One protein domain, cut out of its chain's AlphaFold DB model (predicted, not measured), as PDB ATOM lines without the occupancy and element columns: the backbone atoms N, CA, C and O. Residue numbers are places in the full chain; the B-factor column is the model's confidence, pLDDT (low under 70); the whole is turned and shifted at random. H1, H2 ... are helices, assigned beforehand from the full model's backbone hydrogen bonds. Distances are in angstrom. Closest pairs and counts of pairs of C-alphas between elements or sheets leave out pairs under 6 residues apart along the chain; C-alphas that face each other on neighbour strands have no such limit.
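This is residues 111 to 195 of the 336 residues of the protein "Alpha-L-fucosidase" of Selaginella moellendorffii (UniProt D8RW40). With little regular structure, this is a loose, flat model: the long helix H2 lies along one side, the shorter H1 packs at a steep angle on its residues 181 to 189, and residues 111 to 144 make a wide loop with no named element. Residues 124 to 129 and 190 to 195 stick out. The printed part has 85 residues with two named helices, H1 then H2, and no named strand; it is all helix by class, though helices hold 28 residues. The radius of gyration of the C-alphas is 15.3 A, and the spans are 43 by 40 by 17 A.

H2, residues 176 to 193, is 26.1 A long, from C-alpha 176 at (89.130, 23.746, 31.101) to C-alpha 193 at (72.243, 43.592, 31.092). H1, residues 145 to 154, is 14.1 A long and begins at (87.652, 37.913, 31.124).

H2 touches H1 with residues 181 to 189 alone; the closest C-alphas, of Leu 145 and Phe 185, are 5.8 A apart. They run the same way at a steep tilt of 51 degrees. In both helices every O i to N i+4 pair is within hydrogen-bond range.

The C-alphas farthest apart, of Asn 126 and Leu 171, are 44.0 A apart. The printed part has no cut. The link from H1 to H2, 21 residues, is long. Residues 127 to 140 have pLDDT under 70.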
ATOM      1  N   GLY A 111      88.298  44.446   9.572       82.88
ATOM      2  CA  GLY A 111      89.573  45.051   9.175       82.88
ATOM      3  C   GLY A 111      90.709  44.888  10.189       82.88
ATOM      4  O   GLY A 111      91.771  45.476   9.999       82.88
ATOM      5  N   ASN A 112      90.500  44.126  11.266       85.31
ATOM      6  CA  ASN A 112      91.539  43.701  12.207       85.31
ATOM      7  C   ASN A 112      91.141  42.400  12.929       85.31
ATOM      8  O   ASN A 112      89.971  42.018  12.942       85.31
ATOM      9  N   GLU A 113      92.119  41.738  13.549       83.12
ATOM     10  CA  GLU A 113      91.925  40.521  14.360       83.12
ATOM     11  C   GLU A 113      91.875  40.806  15.871       83.12
ATOM     12  O   GLU A 113      91.648  39.903  16.670       83.12
ATOM     13  N   TYR A 114      92.031  42.073  16.271       85.56
ATOM     14  CA  TYR A 114      91.930  42.503  17.670       85.56
ATOM     15  C   TYR A 114      90.483  42.497  18.186       85.56
ATOM     16  O   TYR A 114      90.259  42.624  19.387       85.56
ATOM     17  N   GLY A 115      89.501  42.335  17.291       85.69
ATOM     18  CA  GLY A 115      88.079  42.346  17.630       85.69
ATOM     19  C   GLY A 115      87.515  43.757  17.798       85.69
ATOM     20  O   GLY A 115      86.545  43.944  18.529       85.69
ATOM     21  N   GLU A 116      88.110  44.754  17.135       91.44
ATOM     22  CA  GLU A 116      87.731  46.157  17.299       91.44
ATOM     23  C   GLU A 116      86.995  46.703  16.071       91.44
ATOM     24  O   GLU A 116      87.584  46.966  15.024       91.44
ATOM     25  N   ALA A 117      85.689  46.924  16.196       91.19
ATOM     26  CA  ALA A 117      84.910  47.644  15.204       91.19
ATOM     27  C   ALA A 117      85.199  49.147  15.245       91.19
ATOM     28  O   ALA A 117      85.334  49.761  16.313       91.19
ATOM     29  N   GLY A 118      85.250  49.741  14.051       88.69
ATOM     30  CA  GLY A 118      85.412  51.178  13.879       88.69
ATOM     31  C   GLY A 118      84.281  51.979  14.526       88.69
ATOM     32  O   GLY A 118      83.179  51.483  14.756       88.69
ATOM     33  N   GLN A 119      84.552  53.249  14.800       86.62
ATOM     34  CA  GLN A 119      83.547  54.221  15.217       86.62
ATOM     35  C   GLN A 119      83.609  55.394  14.232       86.62
ATOM     36  O   GLN A 119      84.579  56.152  14.274       86.62
ATOM     37  N   PRO A 120      82.646  55.531  13.301       90.56
ATOM     38  CA  PRO A 120      81.392  54.771  13.164       90.56
ATOM     39  C   PRO A 120      81.543  53.336  12.610       90.56
ATOM     40  O   PRO A 120      82.492  53.035  11.887       90.56
ATOM     41  N   CYS A 121      80.541  52.482  12.869       92.06
ATOM     42  CA  CYS A 121      80.398  51.128  12.314       92.06
ATOM     43  C   CYS A 121      79.100  51.004  11.492       92.06
ATOM     44  O   CYS A 121      78.016  50.686  11.998       92.06
ATOM     45  N   TRP A 122      79.205  51.261  10.187       90.12
ATOM     46  CA  TRP A 122      78.084  51.125   9.254       90.12
ATOM     47  C   TRP A 122      77.892  49.676   8.807       90.12
ATOM     48  O   TRP A 122      78.852  49.026   8.409       90.12
ATOM     49  N   ALA A 123      76.661  49.171   8.781       87.19
ATOM     50  CA  ALA A 123      76.351  47.901   8.121       87.19
ATOM     51  C   ALA A 123      76.481  48.038   6.592       87.19
ATOM     52  O   ALA A 123      77.090  47.198   5.933       87.19
ATOM     53  N   MET A 124      75.980  49.151   6.046       82.81
ATOM     54  CA  MET A 124      76.067  49.479   4.623       82.81
ATOM     55  C   MET A 124      77.404  50.143   4.298       82.81
ATOM     56  O   MET A 124      77.701  51.237   4.777       82.81
ATOM     57  N   VAL A 125      78.190  49.513   3.432       77.31
ATOM     58  CA  VAL A 125      79.459  50.059   2.940       77.31
ATOM     59  C   VAL A 125      79.502  49.998   1.421       77.31
ATOM     60  O   VAL A 125      78.860  49.151   0.799       77.31
ATOM     61  N   ASN A 126      80.275  50.893   0.805       74.56
ATOM     62  CA  ASN A 126      80.578  50.742  -0.608       74.56
ATOM     63  C   ASN A 126      81.517  49.539  -0.770       74.56
ATOM     64  O   ASN A 126      82.580  49.485  -0.153       74.56
ATOM     65  N   ARG A 127      81.147  48.575  -1.616       65.75
ATOM     66  CA  ARG A 127      81.969  47.386  -1.862       65.75
ATOM     67  C   ARG A 127      83.393  47.750  -2.296       65.75
ATOM     68  O   ARG A 127      84.331  47.065  -1.911       65.75
ATOM     69  N   SER A 128      83.569  48.846  -3.040       67.94
ATOM     70  CA  SER A 128      84.887  49.286  -3.513       67.94
ATOM     71  C   SER A 128      85.770  49.925  -2.433       67.94
ATOM     72  O   SER A 128      86.932  50.198  -2.711       67.94
ATOM     73  N   SER A 129      85.242  50.211  -1.236       55.47
ATOM     74  CA  SER A 129      86.016  50.777  -0.119       55.47
ATOM     75  C   SER A 129      86.479  49.734   0.901       55.47
ATOM     76  O   SER A 129      87.131  50.097   1.877       55.47
ATOM     77  N   ILE A 130      86.136  48.456   0.711       57.97
ATOM     78  CA  ILE A 130      86.593  47.362   1.575       57.97
ATOM     79  C   ILE A 130      88.005  46.971   1.130       57.97
ATOM     80  O   ILE A 130      88.188  46.473   0.020       57.97
ATOM     81  N   MET A 131      89.003  47.207   1.983       52.00
ATOM     82  CA  MET A 131      90.351  46.679   1.773       52.00
ATOM     83  C   MET A 131      90.494  45.343   2.495       52.00
ATOM     84  O   MET A 131      90.273  45.261   3.700       52.00
ATOM     85  N   ILE A 132      90.892  44.315   1.750       52.12
ATOM     86  CA  ILE A 132      91.340  43.044   2.315       52.12
ATOM     87  C   ILE A 132      92.771  43.267   2.822       52.12
ATOM     88  O   ILE A 132      93.689  43.476   2.027       52.12
ATOM     89  N   SER A 133      92.950  43.293   4.141       43.09
ATOM     90  CA  SER A 133      94.274  43.292   4.776       43.09
ATOM     91  C   SER A 133      94.609  41.878   5.227       43.09
ATOM     92  O   SER A 133      93.749  41.178   5.739       43.09
ATOM     93  N   ARG A 134      95.871  41.471   5.073       44.12
ATOM     94  CA  ARG A 134      96.337  40.163   5.543       44.12
ATOM     95  C   ARG A 134      96.454  40.145   7.063       44.12
ATOM     96  O   ARG A 134      96.975  41.097   7.650       44.12
ATOM     97  N   SER A 135      96.018  39.046   7.666       48.31
ATOM     98  CA  SER A 135      96.313  38.714   9.054       48.31
ATOM     99  C   SER A 135      97.810  38.488   9.260       48.31
ATOM    100  O   SER A 135      98.527  37.999   8.382       48.31
ATOM    101  N   ASN A 136      98.295  38.835  10.449       42.88
ATOM    102  CA  ASN A 136      99.583  38.357  10.928       42.88
ATOM    103  C   ASN A 136      99.252  37.259  11.929       42.88
ATOM    104  O   ASN A 136      99.047  37.576  13.092       42.88
ATOM    105  N   GLY A 137      99.166  36.007  11.471       44.59
ATOM    106  CA  GLY A 137      98.828  34.843  12.297       44.59
ATOM    107  C   GLY A 137      99.763  34.679  13.497       44.59
ATOM    108  O   GLY A 137     100.755  33.951  13.437       44.59
ATOM    109  N   GLN A 138      99.463  35.383  14.586       45.41
ATOM    110  CA  GLN A 138     100.178  35.292  15.844       45.41
ATOM    111  C   GLN A 138      99.474  34.276  16.731       45.41
ATOM    112  O   GLN A 138      98.253  34.245  16.852       45.41
ATOM    113  N   ASN A 139     100.280  33.425  17.357       49.88
ATOM    114  CA  ASN A 139      99.808  32.488  18.360       49.88
ATOM    115  C   ASN A 139      99.519  33.291  19.638       49.88
ATOM    116  O   ASN A 139     100.418  33.526  20.448       49.88
ATOM    117  N   GLU A 140      98.300  33.811  19.760       63.66
ATOM    118  CA  GLU A 140      97.895  34.621  20.906       63.66
ATOM    119  C   GLU A 140      97.576  33.735  22.114       63.66
ATOM    120  O   GLU A 140      96.954  32.677  21.996       63.66
ATOM    121  N   ALA A 141      97.999  34.172  23.301       74.00
ATOM    122  CA  ALA A 141      97.565  33.548  24.543       74.00
ATOM    123  C   ALA A 141      96.038  33.702  24.713       74.00
ATOM    124  O   ALA A 141      95.474  34.696  24.241       74.00
ATOM    125  N   PRO A 142      95.362  32.766  25.411       82.56
ATOM    126  CA  PRO A 142      93.951  32.920  25.749       82.56
ATOM    127  C   PRO A 142      93.684  34.267  26.433       82.56
ATOM    128  O   PRO A 142      94.419  34.671  27.338       82.56
ATOM    129  N   LYS A 143      92.632  34.960  25.986       85.50
ATOM    130  CA  LYS A 143      92.231  36.263  26.529       85.50
ATOM    131  C   LYS A 143      91.637  36.100  27.930       85.50
ATOM    132  O   LYS A 143      90.907  35.144  28.192       85.50
ATOM    133  N   SER A 144      91.932  37.042  28.825       90.25
ATOM    134  CA  SER A 144      91.280  37.122  30.137       90.25
ATOM    135  C   SER A 144      89.811  37.547  30.003       90.25
ATOM    136  O   SER A 144      89.377  38.004  28.943       90.25
ATOM    137  N   LEU A 145      89.040  37.438  31.089       90.06
ATOM    138  CA  LEU A 145      87.652  37.913  31.124       90.06
ATOM    139  C   LEU A 145      87.561  39.398  30.748       90.06
ATOM    140  O   LEU A 145      86.716  39.787  29.951       90.06
ATOM    141  N   GLU A 146      88.457  40.217  31.290       89.50
ATOM    142  CA  GLU A 146      88.504  41.662  31.070       89.50
ATOM    143  C   GLU A 146      88.782  41.984  29.599       89.50
ATOM    144  O   GLU A 146      88.119  42.834  29.013       89.50
ATOM    145  N   GLN A 147      89.711  41.254  28.978       90.12
ATOM    146  CA  GLN A 147      90.007  41.399  27.553       90.12
ATOM    147  C   GLN A 147      88.823  40.971  26.677       90.12
ATOM    148  O   GLN A 147      88.550  41.615  25.667       90.12
ATOM    149  N   LEU A 148      88.096  39.910  27.046       91.44
ATOM    150  CA  LEU A 148      86.893  39.500  26.314       91.44
ATOM    151  C   LEU A 148      85.755  40.521  26.452       91.44
ATOM    152  O   LEU A 148      85.059  40.785  25.472       91.44
ATOM    153  N   LEU A 149      85.581  41.127  27.630       92.56
ATOM    154  CA  LEU A 149      84.612  42.209  27.837       92.56
ATOM    155  C   LEU A 149      84.971  43.444  27.007       92.56
ATOM    156  O   LEU A 149      84.100  43.993  26.336       92.56
ATOM    157  N   ASP A 150      86.244  43.838  26.976       91.12
ATOM    158  CA  ASP A 150      86.718  44.932  26.121       91.12
ATOM    159  C   ASP A 150      86.423  44.650  24.636       91.12
ATOM    160  O   ASP A 150      85.819  45.476  23.948       91.12
ATOM    161  N   VAL A 151      86.725  43.436  24.158       92.25
ATOM    162  CA  VAL A 151      86.377  43.002  22.796       92.25
ATOM    163  C   VAL A 151      84.867  43.054  22.560       92.25
ATOM    164  O   VAL A 151      84.439  43.534  21.513       92.25
ATOM    165  N   PHE A 152      84.029  42.626  23.509       94.19
ATOM    166  CA  PHE A 152      82.570  42.731  23.395       94.19
ATOM    167  C   PHE A 152      82.111  44.183  23.192       94.19
ATOM    168  O   PHE A 152      81.372  44.468  22.242       94.19
ATOM    169  N   TYR A 153      82.597  45.113  24.021       93.75
ATOM    170  CA  TYR A 153      82.273  46.540  23.915       93.75
ATOM    171  C   TYR A 153      82.835  47.196  22.656       93.75
ATOM    172  O   TYR A 153      82.293  48.198  22.178       93.75
ATOM    173  N   LYS A 154      83.899  46.625  22.091       93.69
ATOM    174  CA  LYS A 154      84.496  47.057  20.830       93.69
ATOM    175  C   LYS A 154      83.920  46.366  19.596       93.69
ATOM    176  O   LYS A 154      84.186  46.845  18.501       93.69
ATOM    177  N   SER A 155      83.079  45.341  19.735       93.94
ATOM    178  CA  SER A 155      82.478  44.595  18.616       93.94
ATOM    179  C   SER A 155      80.950  44.520  18.711       93.94
ATOM    180  O   SER A 155      80.255  45.350  18.125       93.94
ATOM    181  N   SER A 156      80.414  43.555  19.463       94.00
ATOM    182  CA  SER A 156      78.975  43.280  19.602       94.00
ATOM    183  C   SER A 156      78.172  44.466  20.128       94.00
ATOM    184  O   SER A 156      76.997  44.624  19.802       94.00
ATOM    185  N   ALA A 157      78.816  45.339  20.898       95.25
ATOM    186  CA  ALA A 157      78.226  46.572  21.396       95.25
ATOM    187  C   ALA A 157      78.415  47.783  20.451       95.25
ATOM    188  O   ALA A 157      78.144  48.919  20.839       95.25
ATOM    189  N   ARG A 158      78.894  47.562  19.218       94.88
ATOM    190  CA  ARG A 158      79.138  48.569  18.166       94.88
ATOM    191  C   ARG A 158      78.633  48.093  16.802       94.88
ATOM    192  O   ARG A 158      79.334  48.217  15.797       94.88
ATOM    193  N   ASN A 159      77.417  47.550  16.759       95.88
ATOM    194  CA  ASN A 159      76.763  47.132  15.517       95.88
ATOM    195  C   ASN A 159      77.579  46.107  14.697       95.88
ATOM    196  O   ASN A 159      77.609  46.158  13.468       95.88
ATOM    197  N   CYS A 160      78.285  45.200  15.375       92.62
ATOM    198  CA  CYS A 160      79.079  44.141  14.756       92.62
ATOM    199  C   CYS A 160      78.722  42.786  15.379       92.62
ATOM    200  O   CYS A 160      78.177  42.731  16.475       92.62
ATOM    201  N   LEU A 161      79.035  41.689  14.697       92.12
ATOM    202  CA  LEU A 161      79.034  40.355  15.301       92.12
ATOM    203  C   LEU A 161      80.406  40.081  15.931       92.12
ATOM    204  O   LEU A 161      81.417  40.602  15.457       92.12
ATOM    205  N   LEU A 162      80.448  39.254  16.978       91.50
ATOM    206  CA  LEU A 162      81.691  38.744  17.558       91.50
ATOM    207  C   LEU A 162      81.868  37.271  17.181       91.50
ATOM    208  O   LEU A 162      81.124  36.414  17.651       91.50
ATOM    209  N   LEU A 163      82.874  36.985  16.351       91.75
ATOM    210  CA  LEU A 163      83.328  35.628  16.050       91.75
ATOM    211  C   LEU A 163      84.570  35.327  16.894       91.75
ATOM    212  O   LEU A 163      85.637  35.884  16.647       91.75
ATOM    213  N   LEU A 164      84.425  34.464  17.899       90.81
ATOM    214  CA  LEU A 164      85.508  34.109  18.813       90.81
ATOM    215  C   LEU A 164      86.093  32.739  18.450       90.81
ATOM    216  O   LEU A 164      85.398  31.726  18.515       90.81
ATOM    217  N   ASN A 165      87.380  32.703  18.103       90.69
ATOM    218  CA  ASN A 165      88.096  31.450  17.879       90.69
ATOM    219  C   ASN A 165      88.461  30.784  19.217       90.69
ATOM    220  O   ASN A 165      89.049  31.423  20.088       90.69
ATOM    221  N   VAL A 166      88.155  29.491  19.355       89.94
ATOM    222  CA  VAL A 166      88.474  28.684  20.544       89.94
ATOM    223  C   VAL A 166      89.062  27.343  20.084       89.94
ATOM    224  O   VAL A 166      88.308  26.413  19.781       89.94
ATOM    225  N   PRO A 167      90.398  27.225  19.975       88.19
ATOM    226  CA  PRO A 167      91.029  26.045  19.394       88.19
ATOM    227  C   PRO A 167      90.987  24.839  20.352       88.19
ATOM    228  O   PRO A 167      91.380  24.964  21.515       88.19
ATOM    229  N   PRO A 168      90.579  23.641  19.888       89.38
ATOM    230  CA  PRO A 168      90.791  22.406  20.636       89.38
ATOM    231  C   PRO A 168      92.286  22.102  20.805       89.38
ATOM    232  O   PRO A 168      93.102  22.385  19.927       89.38
ATOM    233  N   ASN A 169      92.651  21.476  21.921       87.62
ATOM    234  CA  ASN A 169      94.002  20.975  22.156       87.62
ATOM    235  C   ASN A 169      94.275  19.670  21.378       87.62
ATOM    236  O   ASN A 169      93.413  19.140  20.675       87.62
ATOM    237  N   SER A 170      95.475  19.102  21.528       87.88
ATOM    238  CA  SER A 170      95.886  17.867  20.835       87.88
ATOM    239  C   SER A 170      95.102  16.609  21.238       87.88
ATOM    240  O   SER A 170      95.222  15.583  20.571       87.88
ATOM    241  N   LEU A 171      94.291  16.675  22.300       91.44
ATOM    242  CA  LEU A 171      93.339  15.628  22.681       91.44
ATOM    243  C   LEU A 171      91.956  15.831  22.039       91.44
ATOM    244  O   LEU A 171      91.059  15.023  22.270       91.44
ATOM    245  N   GLY A 172      91.767  16.893  21.248       90.12
ATOM    246  CA  GLY A 172      90.487  17.252  20.636       90.12
ATOM    247  C   GLY A 172      89.501  17.903  21.608       90.12
ATOM    248  O   GLY A 172      88.298  17.878  21.358       90.12
ATOM    249  N   LEU A 173      89.983  18.466  22.721       92.06
ATOM    250  CA  LEU A 173      89.151  19.069  23.767       92.06
ATOM    251  C   LEU A 173      89.428  20.565  23.906       92.06
ATOM    252  O   LEU A 173      90.556  21.012  23.716       92.06
ATOM    253  N   ILE A 174      88.413  21.336  24.295       89.62
ATOM    254  CA  ILE A 174      88.619  22.713  24.765       89.62
ATOM    255  C   ILE A 174      89.271  22.652  26.148       89.62
ATOM    256  O   ILE A 174      88.885  21.820  26.971       89.62
ATOM    257  N   ASN A 175      90.270  23.501  26.408       88.62
ATOM    258  CA  ASN A 175      90.909  23.523  27.722       88.62
ATOM    259  C   ASN A 175      89.925  24.009  28.788       88.62
ATOM    260  O   ASN A 175      89.152  24.940  28.567       88.62
ATOM    261  N   GLU A 176      90.013  23.422  29.978       91.62
ATOM    262  CA  GLU A 176      89.130  23.746  31.101       91.62
ATOM    263  C   GLU A 176      89.209  25.230  31.507       91.62
ATOM    264  O   GLU A 176      88.196  25.855  31.806       91.62
ATOM    265  N   SER A 177      90.400  25.835  31.452       89.31
ATOM    266  CA  SER A 177      90.583  27.269  31.721       89.31
ATOM    267  C   SER A 177      89.837  28.162  30.729       89.31
ATOM    268  O   SER A 177      89.300  29.205  31.112       89.31
ATOM    269  N   ASP A 178      89.802  27.755  29.460       88.19
ATOM    270  CA  ASP A 178      89.144  28.500  28.390       88.19
ATOM    271  C   ASP A 178      87.628  28.360  28.556       88.19
ATOM    272  O   ASP A 178      86.914  29.359  28.548       88.19
ATOM    273  N   PHE A 179      87.149  27.142  28.844       91.06
ATOM    274  CA  PHE A 179      85.751  26.868  29.188       91.06
ATOM    275  C   PHE A 179      85.254  27.748  30.349       91.06
ATOM    276  O   PHE A 179      84.260  28.458  30.205       91.06
ATOM    277  N   GLN A 180      85.976  27.775  31.473       93.06
ATOM    278  CA  GLN A 180      85.615  28.589  32.645       93.06
ATOM    279  C   GLN A 180      85.653  30.092  32.352       93.06
ATOM    280  O   GLN A 180      84.945  30.887  32.975       93.06
ATOM    281  N   THR A 181      86.511  30.526  31.435       92.25
ATOM    282  CA  THR A 181      86.580  31.933  31.031       92.25
ATOM    283  C   THR A 181      85.395  32.310  30.148       92.25
ATOM    284  O   THR A 181      84.794  33.354  30.382       92.25
ATOM    285  N   LEU A 182      84.992  31.437  29.222       92.44
ATOM    286  CA  LEU A 182      83.796  31.612  28.394       92.44
ATOM    287  C   LEU A 182      82.506  31.639  29.224       92.44
ATOM    288  O   LEU A 182      81.654  32.497  29.006       92.44
ATOM    289  N   GLU A 183      82.385  30.752  30.215       94.56
ATOM    290  CA  GLU A 183      81.237  30.729  31.129       94.56
ATOM    291  C   GLU A 183      81.148  32.023  31.956       94.56
ATOM    292  O   GLU A 183      80.086  32.647  32.062       94.56
ATOM    293  N   ARG A 184      82.281  32.487  32.502       94.75
ATOM    294  CA  ARG A 184      82.348  33.771  33.218       94.75
ATOM    295  C   ARG A 184      82.046  34.954  32.308       94.75
ATOM    296  O   ARG A 184      81.408  35.900  32.753       94.75
ATOM    297  N   PHE A 185      82.493  34.911  31.059       93.56
ATOM    298  CA  PHE A 185      82.243  35.961  30.080       93.56
ATOM    299  C   PHE A 185      80.750  36.107  29.779       93.56
ATOM    300  O   PHE A 185      80.203  37.194  29.961       93.56
ATOM    301  N   SER A 186      80.080  35.006  29.430       94.69
ATOM    302  CA  SER A 186      78.640  34.989  29.160       94.69
ATOM    303  C   SER A 186      77.825  35.436  30.379       94.69
ATOM    304  O   SER A 186      77.080  36.412  30.313       94.69
ATOM    305  N   SER A 187      78.070  34.824  31.545       95.44
ATOM    306  CA  SER A 187      77.367  35.184  32.787       95.44
ATOM    307  C   SER A 187      77.617  36.627  33.238       95.44
ATOM    308  O   SER A 187      76.744  37.243  33.850       95.44
ATOM    309  N   THR A 188      78.786  37.197  32.925       95.19
ATOM    310  CA  THR A 188      79.074  38.609  33.202       95.19
ATOM    311  C   THR A 188      78.260  39.526  32.293       95.19
ATOM    312  O   THR A 188      77.652  40.467  32.800       95.19
ATOM    313  N   ILE A 189      78.186  39.242  30.987       95.44
ATOM    314  CA  ILE A 189      77.325  39.991  30.058       95.44
ATOM    315  C   ILE A 189      75.866  39.917  30.523       95.44
ATOM    316  O   ILE A 189      75.232  40.959  30.694       95.44
ATOM    317  N   ASP A 190      75.360  38.717  30.812       95.50
ATOM    318  CA  ASP A 190      73.994  38.527  31.309       95.50
ATOM    319  C   ASP A 190      73.749  39.330  32.589       95.50
ATOM    320  O   ASP A 190      72.738  40.020  32.714       95.50
ATOM    321  N   SER A 191      74.698  39.310  33.529       95.81
ATOM    322  CA  SER A 191      74.596  40.081  34.767       95.81
ATOM    323  C   SER A 191      74.529  41.587  34.509       95.81
ATOM    324  O   SER A 191      73.708  42.253  35.144       95.81
ATOM    325  N   ILE A 192      75.361  42.127  33.613       95.50
ATOM    326  CA  ILE A 192      75.398  43.564  33.288       95.50
ATOM    327  C   ILE A 192      74.050  44.017  32.715       95.50
ATOM    328  O   ILE A 192      73.525  45.053  33.125       95.50
ATOM    329  N   PHE A 193      73.468  43.227  31.810       96.12
ATOM    330  CA  PHE A 193      72.243  43.592  31.092       96.12
ATOM    331  C   PHE A 193      70.950  43.035  31.719       96.12
ATOM    332  O   PHE A 193      69.864  43.271  31.195       96.12
ATOM    333  N   SER A 194      71.037  42.347  32.864       95.81
ATOM    334  CA  SER A 194      69.891  41.707  33.538       95.81
ATOM    335  C   SER A 194      68.832  42.679  34.068       95.81
ATOM    336  O   SER A 194      67.664  42.311  34.200       95.81
ATOM    337  N   VAL A 195      69.222  43.914  34.401       96.44
ATOM    338  CA  VAL A 195      68.325  44.925  34.971       96.44
ATOM    339  C   VAL A 195      68.409  46.205  34.152       96.44
ATOM    340  O   VAL A 195      69.298  47.030  34.359       96.44
TER     341      VAL A 195